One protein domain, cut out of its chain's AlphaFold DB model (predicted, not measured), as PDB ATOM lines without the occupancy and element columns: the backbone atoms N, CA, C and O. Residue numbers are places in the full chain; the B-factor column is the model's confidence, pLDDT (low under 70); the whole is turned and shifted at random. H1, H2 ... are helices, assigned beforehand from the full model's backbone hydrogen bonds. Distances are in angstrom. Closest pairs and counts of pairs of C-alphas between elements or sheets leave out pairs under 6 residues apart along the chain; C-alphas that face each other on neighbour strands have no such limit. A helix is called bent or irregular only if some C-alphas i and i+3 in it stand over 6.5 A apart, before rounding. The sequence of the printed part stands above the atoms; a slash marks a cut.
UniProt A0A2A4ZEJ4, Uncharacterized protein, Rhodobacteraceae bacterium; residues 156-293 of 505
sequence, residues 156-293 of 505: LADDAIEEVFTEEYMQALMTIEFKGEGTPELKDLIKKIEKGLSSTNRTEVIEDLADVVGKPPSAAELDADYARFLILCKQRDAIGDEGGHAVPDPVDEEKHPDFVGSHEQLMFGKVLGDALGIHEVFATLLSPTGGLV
ATOM      1  N   LEU A 156     174.338 198.653 203.376       93.56
ATOM      2  CA  LEU A 156     174.483 198.580 201.917       93.56
ATOM      3  C   LEU A 156     175.415 197.449 201.486       93.56
ATOM      4  O   LEU A 156     175.607 197.266 200.278       93.56
ATOM      5  N   ALA A 157     175.962 196.721 202.450       89.62
ATOM      6  CA  ALA A 157     176.637 195.473 202.214       89.62
ATOM      7  C   ALA A 157     175.669 194.407 201.700       89.62
ATOM      8  O   ALA A 157     174.478 194.411 202.024       89.62
ATOM      9  N   ASP A 158     176.186 193.510 200.872       82.06
ATOM     10  CA  ASP A 158     175.491 192.281 200.522       82.06
ATOM     11  C   ASP A 158     175.611 191.270 201.675       82.06
ATOM     12  O   ASP A 158     176.508 191.361 202.520       82.06
ATOM     13  N   ASP A 159     174.759 190.245 201.667       78.25
ATOM     14  CA  ASP A 159     174.805 189.134 202.630       78.25
ATOM     15  C   ASP A 159     176.143 188.344 202.550       78.25
ATOM     16  O   ASP A 159     176.395 187.449 203.353       78.25
ATOM     17  N   ALA A 160     177.010 188.677 201.586       82.56
ATOM     18  CA  ALA A 160     178.299 188.052 201.313       82.56
ATOM     19  C   ALA A 160     179.470 188.571 202.170       82.56
ATOM     20  O   ALA A 160     180.579 188.063 202.023       82.56
ATOM     21  N   ILE A 161     179.276 189.553 203.064       88.25
ATOM     22  CA  ILE A 161     180.389 190.077 203.882       88.25
ATOM     23  C   ILE A 161     181.105 188.980 204.674       88.25
ATOM     24  O   ILE A 161     182.330 188.976 204.740       88.25
ATOM     25  N   GLU A 162     180.373 188.024 205.245       87.12
ATOM     26  CA  GLU A 162     180.999 186.918 205.980       87.12
ATOM     27  C   GLU A 162     181.812 185.998 205.052       87.12
ATOM     28  O   GLU A 162     182.797 185.403 205.480       87.12
ATOM     29  N   GLU A 163     181.440 185.902 203.772       91.62
ATOM     30  CA  GLU A 163     182.104 185.039 202.792       91.62
ATOM     31  C   GLU A 163     183.458 185.615 202.338       91.62
ATOM     32  O   GLU A 163     184.401 184.849 202.117       91.62
ATOM     33  N   VAL A 164     183.587 186.949 202.257       93.94
ATOM     34  CA  VAL A 164     184.812 187.624 201.772       93.94
ATOM     35  C   VAL A 164     185.945 187.699 202.805       93.94
ATOM     36  O   VAL A 164     187.063 188.072 202.462       93.94
ATOM     37  N   PHE A 165     185.689 187.321 204.060       92.12
ATOM     38  CA  PHE A 165     186.708 187.225 205.118       92.12
ATOM     39  C   PHE A 165     186.998 185.777 205.535       92.12
ATOM     40  O   PHE A 165     187.637 185.528 206.554       92.12
ATOM     41  N   THR A 166     186.554 184.801 204.741       91.50
ATOM     42  CA  THR A 166     186.933 183.399 204.943       91.50
ATOM     43  C   THR A 166     188.364 183.141 204.478       91.50
ATOM     44  O   THR A 166     188.832 183.734 203.507       91.50
ATOM     45  N   GLU A 167     189.056 182.207 205.133       87.12
ATOM     46  CA  GLU A 167     190.407 181.782 204.739       87.12
ATOM     47  C   GLU A 167     190.465 181.343 203.268       87.12
ATOM     48  O   GLU A 167     191.353 181.769 202.534       87.12
ATOM     49  N   GLU A 168     189.469 180.579 202.805       91.25
ATOM     50  CA  GLU A 168     189.369 180.141 201.407       91.25
ATOM     51  C   GLU A 168     189.298 181.330 200.438       91.25
ATOM     52  O   GLU A 168     189.997 181.342 199.422       91.25
ATOM     53  N   TYR A 169     188.492 182.350 200.751       93.19
ATOM     54  CA  TYR A 169     188.399 183.550 199.924       93.19
ATOM     55  C   TYR A 169     189.711 184.339 199.927       93.19
ATOM     56  O   TYR A 169     190.218 184.697 198.863       93.19
ATOM     57  N   MET A 170     190.290 184.576 201.107       89.94
ATOM     58  CA  MET A 170     191.533 185.336 201.244       89.94
ATOM     59  C   MET A 170     192.696 184.645 200.521       89.94
ATOM     60  O   MET A 170     193.468 185.303 199.828       89.94
ATOM     61  N   GLN A 171     192.783 183.313 200.585       86.19
ATOM     62  CA  GLN A 171     193.754 182.552 199.800       86.19
ATOM     63  C   GLN A 171     193.482 182.643 198.294       86.19
ATOM     64  O   GLN A 171     194.415 182.764 197.498       86.19
ATOM     65  N   ALA A 172     192.210 182.626 197.883       91.19
ATOM     66  CA  ALA A 172     191.848 182.768 196.480       91.19
ATOM     67  C   ALA A 172     192.277 184.126 195.902       91.19
ATOM     68  O   ALA A 172     192.695 184.153 194.739       91.19
ATOM     69  N   LEU A 173     192.248 185.212 196.695       90.62
ATOM     70  CA  LEU A 173     192.657 186.562 196.269       90.62
ATOM     71  C   LEU A 173     194.057 186.585 195.642       90.62
ATOM     72  O   LEU A 173     194.233 187.237 194.616       90.62
ATOM     73  N   MET A 174     195.013 185.822 196.186       82.69
ATOM     74  CA  MET A 174     196.397 185.746 195.679       82.69
ATOM     75  C   MET A 174     196.495 185.265 194.226       82.69
ATOM     76  O   MET A 174     197.499 185.474 193.552       82.69
ATOM     77  N   THR A 175     195.466 184.570 193.742       87.94
ATOM     78  CA  THR A 175     195.464 183.928 192.421       87.94
ATOM     79  C   THR A 175     194.540 184.613 191.417       87.94
ATOM     80  O   THR A 175     194.418 184.154 190.277       87.94
ATOM     81  N   ILE A 176     193.869 185.698 191.816       91.69
ATOM     82  CA  ILE A 176     192.936 186.414 190.946       91.69
ATOM     83  C   ILE A 176     193.721 187.204 189.903       91.69
ATOM     84  O   ILE A 176     194.535 188.052 190.227       91.69
ATOM     85  N   GLU A 177     193.435 186.979 188.623       93.38
ATOM     86  CA  GLU A 177     193.939 187.850 187.561       93.38
ATOM     87  C   GLU A 177     192.987 189.026 187.325       93.38
ATOM     88  O   GLU A 177     191.843 188.820 186.900       93.38
ATOM     89  N   PHE A 178     193.483 190.257 187.455       95.12
ATOM     90  CA  PHE A 178     192.731 191.451 187.078       95.12
ATOM     91  C   PHE A 178     193.075 191.883 185.651       95.12
ATOM     92  O   PHE A 178     194.232 192.060 185.264       95.12
ATOM     93  N   LYS A 179     192.060 192.069 184.806       96.62
ATOM     94  CA  LYS A 179     192.290 192.548 183.437       96.62
ATOM     95  C   LYS A 179     192.557 194.052 183.444       96.62
ATOM     96  O   LYS A 179     191.787 194.831 183.993       96.62
ATOM     97  N   GLY A 180     193.656 194.448 182.802       95.81
ATOM     98  CA  GLY A 180     194.095 195.845 182.734       95.81
ATOM     99  C   GLY A 180     194.958 196.301 183.916       95.81
ATOM    100  O   GLY A 180     195.454 197.427 183.883       95.81
ATOM    101  N   GLU A 181     195.180 195.447 184.915       95.06
ATOM    102  CA  GLU A 181     196.115 195.674 186.025       95.06
ATOM    103  C   GLU A 181     197.473 196.204 185.548       95.06
ATOM    104  O   GLU A 181     198.036 195.735 184.555       95.06
ATOM    105  N   GLY A 182     197.987 197.216 186.250       92.81
ATOM    106  CA  GLY A 182     199.289 197.830 185.989       92.81
ATOM    107  C   GLY A 182     199.396 198.570 184.650       92.81
ATOM    108  O   GLY A 182     200.458 199.110 184.329       92.81
ATOM    109  N   THR A 183     198.330 198.617 183.843       96.69
ATOM    110  CA  THR A 183     198.363 199.300 182.547       96.69
ATOM    111  C   THR A 183     198.186 200.813 182.714       96.69
ATOM    112  O   THR A 183     197.368 201.263 183.527       96.69
ATOM    113  N   PRO A 184     198.898 201.638 181.918       97.38
ATOM    114  CA  PRO A 184     198.668 203.081 181.882       97.38
ATOM    115  C   PRO A 184     197.212 203.444 181.564       97.38
ATOM    116  O   PRO A 184     196.692 204.419 182.102       97.38
ATOM    117  N   GLU A 185     196.548 202.652 180.717       98.31
ATOM    118  CA  GLU A 185     195.158 202.860 180.319       98.31
ATOM    119  C   GLU A 185     194.195 202.738 181.506       98.31
ATOM    120  O   GLU A 185     193.382 203.642 181.721       98.31
ATOM    121  N   LEU A 186     194.304 201.669 182.307       98.06
ATOM    122  CA  LEU A 186     193.473 201.503 183.503       98.06
ATOM    123  C   LEU A 186     193.742 202.618 184.516       98.06
ATOM    124  O   LEU A 186     192.805 203.243 185.016       98.06
ATOM    125  N   LYS A 187     195.021 202.921 184.763       97.31
ATOM    126  CA  LYS A 187     195.434 203.995 185.672       97.31
ATOM    127  C   LYS A 187     194.830 205.348 185.278       97.31
ATOM    128  O   LYS A 187     194.310 206.071 186.129       97.31
ATOM    129  N   ASP A 188     194.857 205.699 183.993       98.06
ATOM    130  CA  ASP A 188     194.269 206.945 183.492       98.06
ATOM    131  C   ASP A 188     192.741 206.981 183.650       98.06
ATOM    132  O   ASP A 188     192.176 208.047 183.922       98.06
ATOM    133  N   LEU A 189     192.058 205.843 183.493       98.44
ATOM    134  CA  LEU A 189     190.611 205.739 183.698       98.44
ATOM    135  C   LEU A 189     190.233 205.896 185.173       98.44
ATOM    136  O   LEU A 189     189.370 206.722 185.470       98.44
ATOM    137  N   ILE A 190     190.922 205.206 186.089       98.31
ATOM    138  CA  ILE A 190     190.712 205.335 187.542       98.31
ATOM    139  C   ILE A 190     190.820 206.804 187.965       98.31
ATOM    140  O   ILE A 190     189.904 207.344 188.582       98.31
ATOM    141  N   LYS A 191     191.859 207.513 187.509       96.81
ATOM    142  CA  LYS A 191     192.042 208.949 187.788       96.81
ATOM    143  C   LYS A 191     190.944 209.846 187.225       96.81
ATOM    144  O   LYS A 191     190.659 210.909 187.780       96.81
ATOM    145  N   LYS A 192     190.377 209.502 186.066       97.44
ATOM    146  CA  LYS A 192     189.241 210.252 185.502       97.44
ATOM    147  C   LYS A 192     187.993 210.048 186.356       97.44
ATOM    148  O   LYS A 192     187.267 211.016 186.569       97.44
ATOM    149  N   ILE A 193     187.762 208.823 186.829       97.62
ATOM    150  CA  ILE A 193     186.622 208.469 187.680       97.62
ATOM    151  C   ILE A 193     186.749 209.147 189.048       97.62
ATOM    152  O   ILE A 193     185.800 209.796 189.479       97.62
ATOM    153  N   GLU A 194     187.930 209.094 189.670       95.38
ATOM    154  CA  GLU A 194     188.245 209.743 190.953       95.38
ATOM    155  C   GLU A 194     187.948 211.253 190.934       95.38
ATOM    156  O   GLU A 194     187.362 211.804 191.862       95.38
ATOM    157  N   LYS A 195     188.274 211.934 189.826       95.19
ATOM    158  CA  LYS A 195     187.977 213.368 189.628       95.19
ATOM    159  C   LYS A 195     186.491 213.676 189.416       95.19
ATOM    160  O   LYS A 195     186.120 214.849 189.330       95.19
ATOM    161  N   GLY A 196     185.658 212.646 189.310       94.81
ATOM    162  CA  GLY A 196     184.233 212.728 189.039       94.81
ATOM    163  C   GLY A 196     183.909 212.767 187.545       94.81
ATOM    164  O   GLY A 196     184.493 213.516 186.755       94.81
ATOM    165  N   LEU A 197     182.902 211.984 187.155       96.25
ATOM    166  CA  LEU A 197     182.386 211.955 185.787       96.25
ATOM    167  C   LEU A 197     181.159 212.860 185.637       96.25
ATOM    168  O   LEU A 197     180.198 212.786 186.403       96.25
ATOM    169  N   SER A 198     181.164 213.685 184.593       93.75
ATOM    170  CA  SER A 198     179.976 214.406 184.136       93.75
ATOM    171  C   SER A 198     179.053 213.477 183.343       93.75
ATOM    172  O   SER A 198     179.487 212.470 182.787       93.75
ATOM    173  N   SER A 199     177.786 213.854 183.182       88.69
ATOM    174  CA  SER A 199     176.853 213.093 182.339       88.69
ATOM    175  C   SER A 199     177.308 212.956 180.880       88.69
ATOM    176  O   SER A 199     176.914 212.004 180.215       88.69
ATOM    177  N   THR A 200     178.140 213.876 180.376       88.50
ATOM    178  CA  THR A 200     178.598 213.870 178.979       88.50
ATOM    179  C   THR A 200     179.762 212.911 178.738       88.50
ATOM    180  O   THR A 200     179.813 212.299 177.679       88.50
ATOM    181  N   ASN A 201     180.694 212.781 179.689       94.88
ATOM    182  CA  ASN A 201     181.873 211.912 179.545       94.88
ATOM    183  C   ASN A 201     181.737 210.568 180.274       94.88
ATOM    184  O   ASN A 201     182.550 209.685 180.029       94.88
ATOM    185  N   ARG A 202     180.727 210.391 181.137       96.69
ATOM    186  CA  ARG A 202     180.480 209.131 181.853       96.69
ATOM    187  C   ARG A 202     180.359 207.946 180.898       96.69
ATOM    188  O   ARG A 202     181.071 206.973 181.080       96.69
ATOM    189  N   THR A 203     179.520 208.043 179.867       96.56
ATOM    190  CA  THR A 203     179.316 206.931 178.922       96.56
ATOM    191  C   THR A 203     180.612 206.513 178.232       96.56
ATOM    192  O   THR A 203     180.918 205.331 178.224       96.56
ATOM    193  N   GLU A 204     181.395 207.469 177.724       97.38
ATOM    194  CA  GLU A 204     182.676 207.193 177.055       97.38
ATOM    195  C   GLU A 204     183.684 206.547 178.016       97.38
ATOM    196  O   GLU A 204     184.252 205.512 177.701       97.38
ATOM    197  N   VAL A 205     183.849 207.096 179.225       98.31
ATOM    198  CA  VAL A 205     184.792 206.549 180.217       98.31
ATOM    199  C   VAL A 205     184.392 205.143 180.674       98.31
ATOM    200  O   VAL A 205     185.263 204.305 180.882       98.31
ATOM    201  N   ILE A 206     183.096 204.870 180.827       98.38
ATOM    202  CA  ILE A 206     182.603 203.545 181.220       98.38
ATOM    203  C   ILE A 206     182.723 202.533 180.068       98.38
ATOM    204  O   ILE A 206     183.005 201.362 180.317       98.38
ATOM    205  N   GLU A 207     182.540 202.961 178.815       97.81
ATOM    206  CA  GLU A 207     182.806 202.127 177.635       97.81
ATOM    207  C   GLU A 207     184.296 201.781 177.526       97.81
ATOM    208  O   GLU A 207     184.628 200.602 177.403       97.81
ATOM    209  N   ASP A 208     185.182 202.772 177.672       98.31
ATOM    210  CA  ASP A 208     186.634 202.564 177.695       98.31
ATOM    211  C   ASP A 208     187.041 201.621 178.839       98.31
ATOM    212  O   ASP A 208     187.856 200.718 178.645       98.31
ATOM    213  N   LEU A 209     186.451 201.790 180.029       98.44
ATOM    214  CA  LEU A 209     186.707 200.906 181.163       98.44
ATOM    215  C   LEU A 209     186.271 199.472 180.864       98.44
ATOM    216  O   LEU A 209     187.054 198.560 181.103       98.44
ATOM    217  N   ALA A 210     185.079 199.269 180.293       97.88
ATOM    218  CA  ALA A 210     184.590 197.944 179.907       97.88
ATOM    219  C   ALA A 210     185.518 197.242 178.903       97.88
ATOM    220  O   ALA A 210     185.661 196.020 178.934       97.88
ATOM    221  N   ASP A 211     186.142 198.003 178.004       97.88
ATOM    222  CA  ASP A 211     187.102 197.464 177.045       97.88
ATOM    223  C   ASP A 211     188.431 197.075 177.718       97.88
ATOM    224  O   ASP A 211     189.019 196.056 177.346       97.88
ATOM    225  N   VAL A 212     188.879 197.832 178.727       98.06
ATOM    226  CA  VAL A 212     190.111 197.556 179.489       98.06
ATOM    227  C   VAL A 212     189.951 196.371 180.448       98.06
ATOM    228  O   VAL A 212     190.802 195.481 180.451       98.06
ATOM    229  N   VAL A 213     188.860 196.320 181.221       97.06
ATOM    230  CA  VAL A 213     188.603 195.233 182.194       97.06
ATOM    231  C   VAL A 213     188.028 193.972 181.534       97.06
ATOM    232  O   VAL A 213     188.022 192.890 182.115       97.06
ATOM    233  N   GLY A 214     187.594 194.067 180.275       94.88
ATOM    234  CA  GLY A 214     187.077 192.938 179.510       94.88
ATOM    235  C   GLY A 214     185.656 192.522 179.906       94.88
ATOM    236  O   GLY A 214     184.974 193.172 180.689       94.88
ATOM    237  N   LYS A 215     185.171 191.432 179.291       89.69
ATOM    238  CA  LYS A 215     183.816 190.903 179.518       89.69
ATOM    239  C   LYS A 215     183.853 189.553 180.229       89.69
ATOM    240  O   LYS A 215     184.536 188.656 179.722       89.69
ATOM    241  N   PRO A 216     182.989 189.335 181.238       87.25
ATOM    242  CA  PRO A 216     182.198 190.343 181.974       87.25
ATOM    243  C   PRO A 216     183.092 191.269 182.833       87.25
ATOM    244  O   PRO A 216     184.204 190.844 183.135       87.25
ATOM    245  N   PRO A 217     182.618 192.468 183.243       94.69
ATOM    246  CA  PRO A 217     181.283 193.059 183.033       94.69
ATOM    247  C   PRO A 217     181.100 193.766 181.673       94.69
ATOM    248  O   PRO A 217     181.984 193.848 180.829       94.69
ATOM    249  N   SER A 218     179.891 194.247 181.398       96.44
ATOM    250  CA  SER A 218     179.573 195.136 180.275       96.44
ATOM    251  C   SER A 218     179.501 196.593 180.725       96.44
ATOM    252  O   SER A 218     179.249 196.871 181.890       96.44
ATOM    253  N   ALA A 219     179.623 197.537 179.787       97.12
ATOM    254  CA  ALA A 219     179.520 198.968 180.089       97.12
ATOM    255  C   ALA A 219     178.227 199.345 180.840       97.12
ATOM    256  O   ALA A 219     178.244 200.229 181.681       97.12
ATOM    257  N   ALA A 220     177.104 198.662 180.588       96.12
ATOM    258  CA  ALA A 220     175.861 198.926 181.315       96.12
ATOM    259  C   ALA A 220     175.899 198.444 182.779       96.12
ATOM    260  O   ALA A 220     175.291 199.085 183.630       96.12
ATOM    261  N   GLU A 221     176.602 197.341 183.058       97.31
ATOM    262  CA  GLU A 221     176.835 196.839 184.423       97.31
ATOM    263  C   GLU A 221     177.804 197.770 185.159       97.31
ATOM    264  O   GLU A 221     177.460 198.276 186.218       97.31
ATOM    265  N   LEU A 222     178.925 198.147 184.533       98.00
ATOM    266  CA  LEU A 222     179.851 199.134 185.103       98.00
ATOM    267  C   LEU A 222     179.193 200.500 185.348       98.00
ATOM    268  O   LEU A 222     179.507 201.180 186.319       98.00
ATOM    269  N   ASP A 223     178.265 200.924 184.490       97.75
ATOM    270  CA  ASP A 223     177.520 202.168 184.694       97.75
ATOM    271  C   ASP A 223     176.588 202.084 185.919       97.75
ATOM    272  O   ASP A 223     176.448 203.057 186.670       97.75
ATOM    273  N   ALA A 224     175.967 200.921 186.142       97.75
ATOM    274  CA  ALA A 224     175.161 200.663 187.332       97.75
ATOM    275  C   ALA A 224     176.031 200.606 188.596       97.75
ATOM    276  O   ALA A 224     175.679 201.244 189.590       97.75
ATOM    277  N   ASP A 225     177.194 199.959 188.530       98.25
ATOM    278  CA  ASP A 225     178.161 199.906 189.628       98.25
ATOM    279  C   ASP A 225     178.715 201.294 189.959       98.25
ATOM    280  O   ASP A 225     178.776 201.664 191.125       98.25
ATOM    281  N   TYR A 226     179.012 202.131 188.959       98.38
ATOM    282  CA  TYR A 226     179.403 203.524 189.198       98.38
ATOM    283  C   TYR A 226     178.281 204.322 189.883       98.38
ATOM    284  O   TYR A 226     178.538 205.152 190.753       98.38
ATOM    285  N   ALA A 227     177.012 204.081 189.529       97.62
ATOM    286  CA  ALA A 227     175.894 204.706 190.237       97.62
ATOM    287  C   ALA A 227     175.807 204.241 191.700       97.62
ATOM    288  O   ALA A 227     175.558 205.070 192.577       97.62
ATOM    289  N   ARG A 228     176.046 202.949 191.963       97.94
ATOM    290  CA  ARG A 228     176.112 202.382 193.317       97.94
ATOM    291  C   ARG A 228     177.287 202.952 194.110       97.94
ATOM    292  O   ARG A 228     177.090 203.382 195.239       97.94
ATOM    293  N   PHE A 229     178.462 203.063 193.500       98.25
ATOM    294  CA  PHE A 229     179.644 203.704 194.073       98.25
ATOM    295  C   PHE A 229     179.351 205.124 194.570       98.25
ATOM    296  O   PHE A 229     179.668 205.454 195.706       98.25
ATOM    297  N   LEU A 230     178.650 205.947 193.784       97.81
ATOM    298  CA  LEU A 230     178.281 207.298 194.226       97.81
ATOM    299  C   LEU A 230     177.333 207.302 195.440       97.81
ATOM    300  O   LEU A 230     177.356 208.250 196.225       97.81
ATOM    301  N   ILE A 231     176.486 206.281 195.591       98.06
ATOM    302  CA  ILE A 231     175.626 206.103 196.773       98.06
ATOM    303  C   ILE A 231     176.478 205.687 197.975       98.06
ATOM    304  O   ILE A 231     176.313 206.248 199.055       98.06
ATOM    305  N   LEU A 232     177.422 204.767 197.773       97.62
ATOM    306  CA  LEU A 232     178.357 204.317 198.802       97.62
ATOM    307  C   LEU A 232     179.251 205.460 199.294       97.62
ATOM    308  O   LEU A 232     179.410 205.600 200.498       97.62
ATOM    309  N   CYS A 233     179.733 206.354 198.419       96.94
ATOM    310  CA  CYS A 233     180.445 207.562 198.852       96.94
ATOM    311  C   CYS A 233     179.580 208.453 199.754       96.94
ATOM    312  O   CYS A 233     180.065 208.942 200.767       96.94
ATOM    313  N   LYS A 234     178.292 208.648 199.424       96.94
ATOM    314  CA  LYS A 234     177.379 209.438 200.273       96.94
ATOM    315  C   LYS A 234     177.182 208.802 201.647       96.94
ATOM    316  O   LYS A 234     177.076 209.533 202.625       96.94
ATOM    317  N   GLN A 235     177.083 207.474 201.701       96.88
ATOM    318  CA  GLN A 235     176.958 206.743 202.957       96.88
ATOM    319  C   GLN A 235     178.254 206.822 203.773       96.88
ATOM    320  O   GLN A 235     178.190 207.180 204.944       96.88
ATOM    321  N   ARG A 236     179.407 206.572 203.139       96.19
ATOM    322  CA  ARG A 236     180.741 206.703 203.736       96.19
ATOM    323  C   ARG A 236     180.920 208.068 204.381       96.19
ATOM    324  O   ARG A 236     181.317 208.143 205.533       96.19
ATOM    325  N   ASP A 237     180.614 209.138 203.649       95.19
ATOM    326  CA  ASP A 237     180.766 210.503 204.159       95.19
ATOM    327  C   ASP A 237     179.843 210.743 205.370       95.19
ATOM    328  O   ASP A 237     180.256 211.357 206.345       95.19
ATOM    329  N   ALA A 238     178.618 210.202 205.350       95.19
ATOM    330  CA  ALA A 238     177.667 210.334 206.453       95.19
ATOM    331  C   ALA A 238     178.109 209.586 207.723       95.19
ATOM    332  O   ALA A 238     178.114 210.169 208.805       95.19
ATOM    333  N   ILE A 239     178.488 208.312 207.591       94.25
ATOM    334  CA  ILE A 239     178.937 207.479 208.718       94.25
ATOM    335  C   ILE A 239     180.293 207.975 209.231       94.25
ATOM    336  O   ILE A 239     180.475 208.120 210.438       94.25
ATOM    337  N   GLY A 240     181.217 208.309 208.328       91.69
ATOM    338  CA  GLY A 240     182.536 208.832 208.676       91.69
ATOM    339  C   GLY A 240     182.457 210.134 209.475       91.69
ATOM    340  O   GLY A 240     183.096 210.245 210.521       91.69
ATOM    341  N   ASP A 241     181.611 211.083 209.057       89.81
ATOM    342  CA  ASP A 241     181.389 212.336 209.789       89.81
ATOM    343  C   ASP A 241     180.809 212.098 211.200       89.81
ATOM    344  O   ASP A 241     181.188 212.790 212.149       89.81
ATOM    345  N   GLU A 242     179.906 211.121 211.361       88.81
ATOM    346  CA  GLU A 242     179.313 210.753 212.659       88.81
ATOM    347  C   GLU A 242     180.304 210.020 213.579       88.81
ATOM    348  O   GLU A 242     180.336 210.294 214.784       88.81
ATOM    349  N   GLY A 243     181.129 209.129 213.020       84.00
ATOM    350  CA  GLY A 243     182.164 208.371 213.732       84.00
ATOM    351  C   GLY A 243     183.447 209.161 214.007       84.00
ATOM    352  O   GLY A 243     184.287 208.733 214.795       84.00
ATOM    353  N   GLY A 244     183.605 210.341 213.397       86.81
ATOM    354  CA  GLY A 244     184.831 211.136 213.490       86.81
ATOM    355  C   GLY A 244     185.982 210.583 212.643       86.81
ATOM    356  O   GLY A 244     187.141 210.922 212.895       86.81
ATOM    357  N   HIS A 245     185.676 209.759 211.642       85.56
ATOM    358  CA  HIS A 245     186.639 209.257 210.673       85.56
ATOM    359  C   HIS A 245     186.831 210.291 209.559       85.56
ATOM    360  O   HIS A 245     185.873 210.783 208.966       85.56
ATOM    361  N   ALA A 246     188.084 210.635 209.259       85.38
ATOM    362  CA  ALA A 246     188.386 211.505 208.127       85.38
ATOM    363  C   ALA A 246     187.998 210.823 206.807       85.38
ATOM    364  O   ALA A 246     187.968 209.600 206.724       85.38
ATOM    365  N   VAL A 247     187.738 211.595 205.753       87.56
ATOM    366  CA  VAL A 247     187.623 211.017 204.405       87.56
ATOM    367  C   VAL A 247     188.956 210.339 204.056       87.56
ATOM    368  O   VAL A 247     189.991 210.972 204.274       87.56
ATOM    369  N   PRO A 248     188.953 209.102 203.519       88.19
ATOM    370  CA  PRO A 248     190.181 208.426 203.119       88.19
ATOM    371  C   PRO A 248     191.051 209.288 202.202       88.19
ATOM    372  O   PRO A 248     190.550 209.924 201.268       88.19
ATOM    373  N   ASP A 249     192.355 209.306 202.472       87.62
ATOM    374  CA  ASP A 249     193.300 210.123 201.718       87.62
ATOM    375  C   ASP A 249     193.417 209.645 200.260       87.62
ATOM    376  O   ASP A 249     193.409 208.436 199.995       87.62
ATOM    377  N   PRO A 250     193.585 210.569 199.296       92.00
ATOM    378  CA  PRO A 250     193.969 210.199 197.941       92.00
ATOM    379  C   PRO A 250     195.391 209.621 197.928       92.00
ATOM    380  O   PRO A 250     196.207 209.926 198.800       92.00
ATOM    381  N   VAL A 251     195.719 208.838 196.900       90.38
ATOM    382  CA  VAL A 251     197.077 208.296 196.726       90.38
ATOM    383  C   VAL A 251     198.072 209.423 196.433       90.38
ATOM    384  O   VAL A 251     197.901 210.205 195.496       90.38
ATOM    385  N   ASP A 252     199.157 209.472 197.199       90.19
ATOM    386  CA  ASP A 252     200.332 210.294 196.928       90.19
ATOM    387  C   ASP A 252     201.166 209.623 195.832       90.19
ATOM    388  O   ASP A 252     202.042 208.800 196.088       90.19
ATOM    389  N   GLU A 253     200.884 209.972 194.580       87.50
ATOM    390  CA  GLU A 253     201.585 209.416 193.420       87.50
ATOM    391  C   GLU A 253     203.070 209.811 193.327       87.50
ATOM    392  O   GLU A 253     203.796 209.231 192.519       87.50
ATOM    393  N   GLU A 254     203.541 210.801 194.096       87.19
ATOM    394  CA  GLU A 254     204.978 211.093 194.174       87.19
ATOM    395  C   GLU A 254     205.689 210.024 195.010       87.19
ATOM    396  O   GLU A 254     206.787 209.591 194.650       87.19
ATOM    397  N   LYS A 255     205.041 209.563 196.087       85.19
ATOM    398  CA  LYS A 255     205.517 208.445 196.915       85.19
ATOM    399  C   LYS A 255     205.256 207.085 196.262       85.19
ATOM    400  O   LYS A 255     206.137 206.229 196.282       85.19
ATOM    401  N   HIS A 256     204.078 206.913 195.659       86.44
ATOM    402  CA  HIS A 256     203.543 205.630 195.186       86.44
ATOM    403  C   HIS A 256     203.136 205.696 193.706       86.44
ATOM    404  O   HIS A 256     201.957 205.545 193.368       86.44
ATOM    405  N   PRO A 257     204.086 205.943 192.785       87.38
ATOM    406  CA  PRO A 257     203.770 206.210 191.384       87.38
ATOM    407  C   PRO A 257     203.106 205.032 190.673       87.38
ATOM    408  O   PRO A 257     202.388 205.264 189.708       87.38
ATOM    409  N   ASP A 258     203.292 203.797 191.130       88.31
ATOM    410  CA  ASP A 258     202.793 202.602 190.441       88.31
ATOM    411  C   ASP A 258     201.579 201.962 191.134       88.31
ATOM    412  O   ASP A 258     201.088 200.938 190.675       88.31
ATOM    413  N   PHE A 259     201.056 202.573 192.206       90.69
ATOM    414  CA  PHE A 259     199.991 201.965 193.010       90.69
ATOM    415  C   PHE A 259     198.595 202.062 192.380       90.69
ATOM    416  O   PHE A 259     197.801 201.129 192.470       90.69
ATOM    417  N   VAL A 260     198.272 203.172 191.712       94.81
ATOM    418  CA  VAL A 260     196.943 203.355 191.105       94.81
ATOM    419  C   VAL A 260     196.744 202.372 189.947       94.81
ATOM    420  O   VAL A 260     197.439 202.465 188.934       94.81
ATOM    421  N   GLY A 261     195.762 201.480 190.080       95.06
ATOM    422  CA  GLY A 261     195.496 200.381 189.149       95.06
ATOM    423  C   GLY A 261     196.457 199.196 189.285       95.06
ATOM    424  O   GLY A 261     196.489 198.356 188.384       95.06
ATOM    425  N   SER A 262     197.256 199.146 190.356       93.12
ATOM    426  CA  SER A 262     198.091 197.990 190.702       93.12
ATOM    427  C   SER A 262     197.248 196.781 191.100       93.12
ATOM    428  O   SER A 262     196.052 196.901 191.374       93.12
ATOM    429  N   HIS A 263     197.894 195.620 191.150       91.94
ATOM    430  CA  HIS A 263     197.274 194.387 191.605       91.94
ATOM    431  C   HIS A 263     196.737 194.526 193.037       91.94
ATOM    432  O   HIS A 263     195.585 194.205 193.294       91.94
ATOM    433  N   GLU A 264     197.527 195.087 193.950       88.50
ATOM    434  CA  GLU A 264     197.209 195.211 195.377       88.50
ATOM    435  C   GLU A 264     196.013 196.128 195.604       88.50
ATOM    436  O   GLU A 264     195.103 195.805 196.372       88.50
ATOM    437  N   GLN A 265     195.981 197.258 194.886       93.81
ATOM    438  CA  GLN A 265     194.841 198.161 194.943       93.81
ATOM    439  C   GLN A 265     193.581 197.440 194.448       93.81
ATOM    440  O   GLN A 265     192.535 197.534 195.083       93.81
ATOM    441  N   LEU A 266     193.667 196.686 193.345       96.38
ATOM    442  CA  LEU A 266     192.530 195.942 192.798       96.38
ATOM    443  C   LEU A 266     192.115 194.753 193.674       96.38
ATOM    444  O   LEU A 266     190.919 194.500 193.768       96.38
ATOM    445  N   MET A 267     193.037 194.084 194.374       95.12
ATOM    446  CA  MET A 267     192.708 193.082 195.394       95.12
ATOM    447  C   MET A 267     191.898 193.709 196.530       95.12
ATOM    448  O   MET A 267     190.845 193.187 196.883       95.12
ATOM    449  N   PHE A 268     192.333 194.859 197.057       96.19
ATOM    450  CA  PHE A 268     191.561 195.628 198.041       96.19
ATOM    451  C   PHE A 268     190.176 195.999 197.500       96.19
ATOM    452  O   PHE A 268     189.153 195.766 198.148       96.19
ATOM    453  N   GLY A 269     190.131 196.488 196.259       97.62
ATOM    454  CA  GLY A 269     188.885 196.742 195.549       97.62
ATOM    455  C   GLY A 269     188.020 195.496 195.397       97.62
ATOM    456  O   GLY A 269     186.803 195.609 195.440       97.62
ATOM    457  N   LYS A 270     188.602 194.305 195.243       97.38
ATOM    458  CA  LYS A 270     187.856 193.057 195.082       97.38
ATOM    459  C   LYS A 270     187.126 192.670 196.360       97.38
ATOM    460  O   LYS A 270     185.940 192.364 196.278       97.38
ATOM    461  N   VAL A 271     187.796 192.763 197.512       97.19
ATOM    462  CA  VAL A 271     187.174 192.491 198.821       97.19
ATOM    463  C   VAL A 271     185.994 193.435 199.048       97.19
ATOM    464  O   VAL A 271     184.873 192.993 199.299       97.19
ATOM    465  N   LEU A 272     186.216 194.744 198.887       97.56
ATOM    466  CA  LEU A 272     185.155 195.740 199.047       97.56
ATOM    467  C   LEU A 272     184.061 195.620 197.982       97.56
ATOM    468  O   LEU A 272     182.888 195.844 198.269       97.56
ATOM    469  N   GLY A 273     184.436 195.301 196.750       97.44
ATOM    470  CA  GLY A 273     183.525 195.175 195.625       97.44
ATOM    471  C   GLY A 273     182.556 194.015 195.799       97.44
ATOM    472  O   GLY A 273     181.354 194.192 195.607       97.44
ATOM    473  N   ASP A 274     183.059 192.867 196.251       96.81
ATOM    474  CA  ASP A 274     182.229 191.711 196.586       96.81
ATOM    475  C   ASP A 274     181.354 191.975 197.815       96.81
ATOM    476  O   ASP A 274     180.179 191.615 197.810       96.81
ATOM    477  N   ALA A 275     181.885 192.664 198.831       96.62
ATOM    478  CA  ALA A 275     181.122 193.050 200.017       96.62
ATOM    479  C   ALA A 275     179.986 194.041 199.708       96.62
ATOM    480  O   ALA A 275     178.916 193.959 200.302       96.62
ATOM    481  N   LEU A 276     180.206 194.999 198.801       96.62
ATOM    482  CA  LEU A 276     179.293 196.128 198.553       96.62
ATOM    483  C   LEU A 276     178.515 196.021 197.229       96.62
ATOM    484  O   LEU A 276     177.726 196.917 196.896       96.62
ATOM    485  N   GLY A 277     178.741 194.949 196.466       95.62
ATOM    486  CA  GLY A 277     178.082 194.675 195.190       95.62
ATOM    487  C   GLY A 277     178.440 195.670 194.080       95.62
ATOM    488  O   GLY A 277     177.544 196.153 193.380       95.62
ATOM    489  N   ILE A 278     179.726 196.010 193.939       97.69
ATOM    490  CA  ILE A 278     180.262 196.875 192.872       97.69
ATOM    491  C   ILE A 278     181.567 196.318 192.297       97.69
ATOM    492  O   ILE A 278     182.309 195.628 192.982       97.69
ATOM    493  N   HIS A 279     181.891 196.663 191.052       98.06
ATOM    494  CA  HIS A 279     183.183 196.321 190.454       98.06
ATOM    495  C   HIS A 279     184.385 196.852 191.257       98.06
ATOM    496  O   HIS A 279     184.364 197.991 191.741       98.06
ATOM    497  N   GLU A 280     185.475 196.079 191.292       98.25
ATOM    498  CA  GLU A 280     186.670 196.358 192.092       98.25
ATOM    499  C   GLU A 280     187.261 197.744 191.812       98.25
ATOM    500  O   GLU A 280     187.572 198.479 192.738       98.25
ATOM    501  N   VAL A 281     187.300 198.166 190.545       98.44
ATOM    502  CA  VAL A 281     187.772 199.499 190.115       98.44
ATOM    503  C   VAL A 281     187.029 200.658 190.789       98.44
ATOM    504  O   VAL A 281     187.612 201.716 191.022       98.44
ATOM    505  N   PHE A 282     185.733 200.511 191.067       98.62
ATOM    506  CA  PHE A 282     184.993 201.547 191.788       98.62
ATOM    507  C   PHE A 282     185.185 201.412 193.294       98.62
ATOM    508  O   PHE A 282     185.259 202.418 193.995       98.62
ATOM    509  N   ALA A 283     185.300 200.184 193.790       98.12
ATOM    510  CA  ALA A 283     185.536 199.918 195.197       98.12
ATOM    511  C   ALA A 283     186.900 200.445 195.671       98.12
ATOM    512  O   ALA A 283     186.974 201.036 196.743       98.12
ATOM    513  N   THR A 284     187.955 200.370 194.847       97.31
ATOM    514  CA  THR A 284     189.258 200.982 195.173       97.31
ATOM    515  C   THR A 284     189.161 202.485 195.411       97.31
ATOM    516  O   THR A 284     189.951 203.051 196.153       97.31
ATOM    517  N   LEU A 285     188.200 203.165 194.780       97.69
ATOM    518  CA  LEU A 285     188.013 204.610 194.920       97.69
ATOM    519  C   LEU A 285     187.265 205.000 196.201       97.69
ATOM    520  O   LEU A 285     187.183 206.188 196.519       97.69
ATOM    521  N   LEU A 286     186.713 204.029 196.934       97.44
ATOM    522  CA  LEU A 286     186.116 204.271 198.244       97.44
ATOM    523  C   LEU A 286     187.187 204.603 199.292       97.44
ATOM    524  O   LEU A 286     186.986 205.539 200.073       97.44
ATOM    525  N   SER A 287     188.329 203.909 199.222       96.56
ATOM    526  CA  SER A 287     189.561 204.193 199.966       96.56
ATOM    527  C   SER A 287     190.778 204.060 199.035       96.56
ATOM    528  O   SER A 287     191.325 202.967 198.892       96.56
ATOM    529  N   PRO A 288     191.208 205.152 198.368       95.62
ATOM    530  CA  PRO A 288     192.235 205.095 197.323       95.62
ATOM    531  C   PRO A 288     193.577 204.506 197.761       95.62
ATOM    532  O   PRO A 288     194.291 203.966 196.919       95.62
ATOM    533  N   THR A 289     193.913 204.616 199.046       92.88
ATOM    534  CA  THR A 289     195.144 204.094 199.659       92.88
ATOM    535  C   THR A 289     195.014 202.663 200.186       92.88
ATOM    536  O   THR A 289     196.022 202.090 200.580       92.88
ATOM    537  N   GLY A 290     193.816 202.067 200.176       91.81
ATOM    538  CA  GLY A 290     193.592 200.723 200.712       91.81
ATOM    539  C   GLY A 290     194.438 199.661 200.011       91.81
ATOM    540  O   GLY A 290     194.511 199.635 198.780       91.81
ATOM    541  N   GLY A 291     195.089 198.804 200.799       87.12
ATOM    542  CA  GLY A 291     196.089 197.843 200.332       87.12
ATOM    543  C   GLY A 291     197.531 198.366 200.396       87.12
ATOM    544  O   GLY A 291     198.464 197.589 200.191       87.12
ATOM    545  N   LEU A 292     197.755 199.651 200.709       85.06
ATOM    546  CA  LEU A 292     199.080 200.138 201.103       85.06
ATOM    547  C   LEU A 292     199.341 199.778 202.565       85.06
ATOM    548  O   LEU A 292     198.679 200.266 203.470       85.06
ATOM    549  N   VAL A 293     200.373 198.973 202.809       73.25
ATOM    550  CA  VAL A 293     200.748 198.569 204.169       73.25
ATOM    551  C   VAL A 293     201.319 199.765 204.944       73.25
ATOM    552  O   VAL A 293     202.490 200.134 204.791       73.25
TER     553      VAL A 293
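This is residues 156 to 293 of the 505 residues of an uncharacterized protein of Rhodobacteraceae bacterium (UniProt A0A2A4ZEJ4). The four-residue helix H6 sits at the middle of a rounded body with H5 packed on it, and the other helices lie around this pair: the long H4 along one side, the helical hairpin of H2 and H3 on another, and the small H1 out at the rim near H5. H3 and the first turns of H4 make a corner, and a long stretch with no named element, residues 244 to 262, leads from the far end of H4 to H5. The printed part has 138 residues with six named helices, H1 to H6 in order along the chain, and no named strand; the class is all helix. The whole is compact, with a radius of gyration of the C-alphas of 14.5 A and spans of 35 by 34 by 34 A.

The longest helix is H4, residues 219 to 243. With residues 219 to 223 alone it touches H3, residues 202 to 213; the closest C-alphas are those of Ala 219 and Ala 210, 5.2 A apart, and the two lines are about perpendicular at 77 degrees. H3 also touches H2, residues 184 to 194, closest at the C-alphas of Val 212 and Leu 186, 6.6 A apart. H2 and H3 form a helical hairpin, running opposite ways at a tilt of 38 degrees, only just steep. With residues 225 to 229 alone H4 touches H6, residues 280 to 283, where the C-alphas of Phe 229 and Phe 282 are the closest, 6.2 A apart. H6 touches H5, residues 263 to 276, with 18 pairs of C-alphas within 8 A; the closest are those of Glu 280 and Gly 269, 4.1 A apart. H2 and H6 are close but not clearly touching, their closest C-alphas, of Ile 190 and Val 281, being 7.0 A apart. H4 and H5 are near each other, with 6 pairs of C-alphas within 10 A. H1, residues 167 to 173, is close to H5 but not clearly touching it: the closest C-alphas are those of Leu 173 and Met 267, 6.6 A apart, at a steep tilt of 53 degrees, opposite ways. Among the pairs that are apart are H1 and H4, H2 and H5, and H3 and H6. In H1, H2, H3, H4 and H5 every O i to N i+4 pair is within hydrogen-bond range; H6 is too short for such a pair, and its one O i to N i+3 pair is within range.

H4 runs 35.0 A from C-alpha 219 at (179.520, 198.968, 180.089) to C-alpha 243 at (182.164, 208.371, 213.732). H5 is 19.4 A long, H3 16.1 A, H2 15.3 A and H1 10.0 A. H1 begins with C-alpha 167 at (190.407, 181.782, 204.739). H6, 4.9 A long, ends with C-alpha 283 at (185.536, 199.918, 195.197), and its centre is 1.6 A from the mean of the C-alphas. No helix is bent or irregular.

The two C-alphas farthest apart are those of Glu 167 and Thr 200, 42.8 A. The first and last printed C-alphas, of Leu 156 and Val 293, are 26.4 A apart. The link from H4 to H5, 19 residues, is long; those from H3 to H4 and from H5 to H6 are tight, and those from H1 to H2 and from H2 to H3 are short. The printed part has no cut. The mean pLDDT of the printed part is 93.6, and no printed residue is under 70.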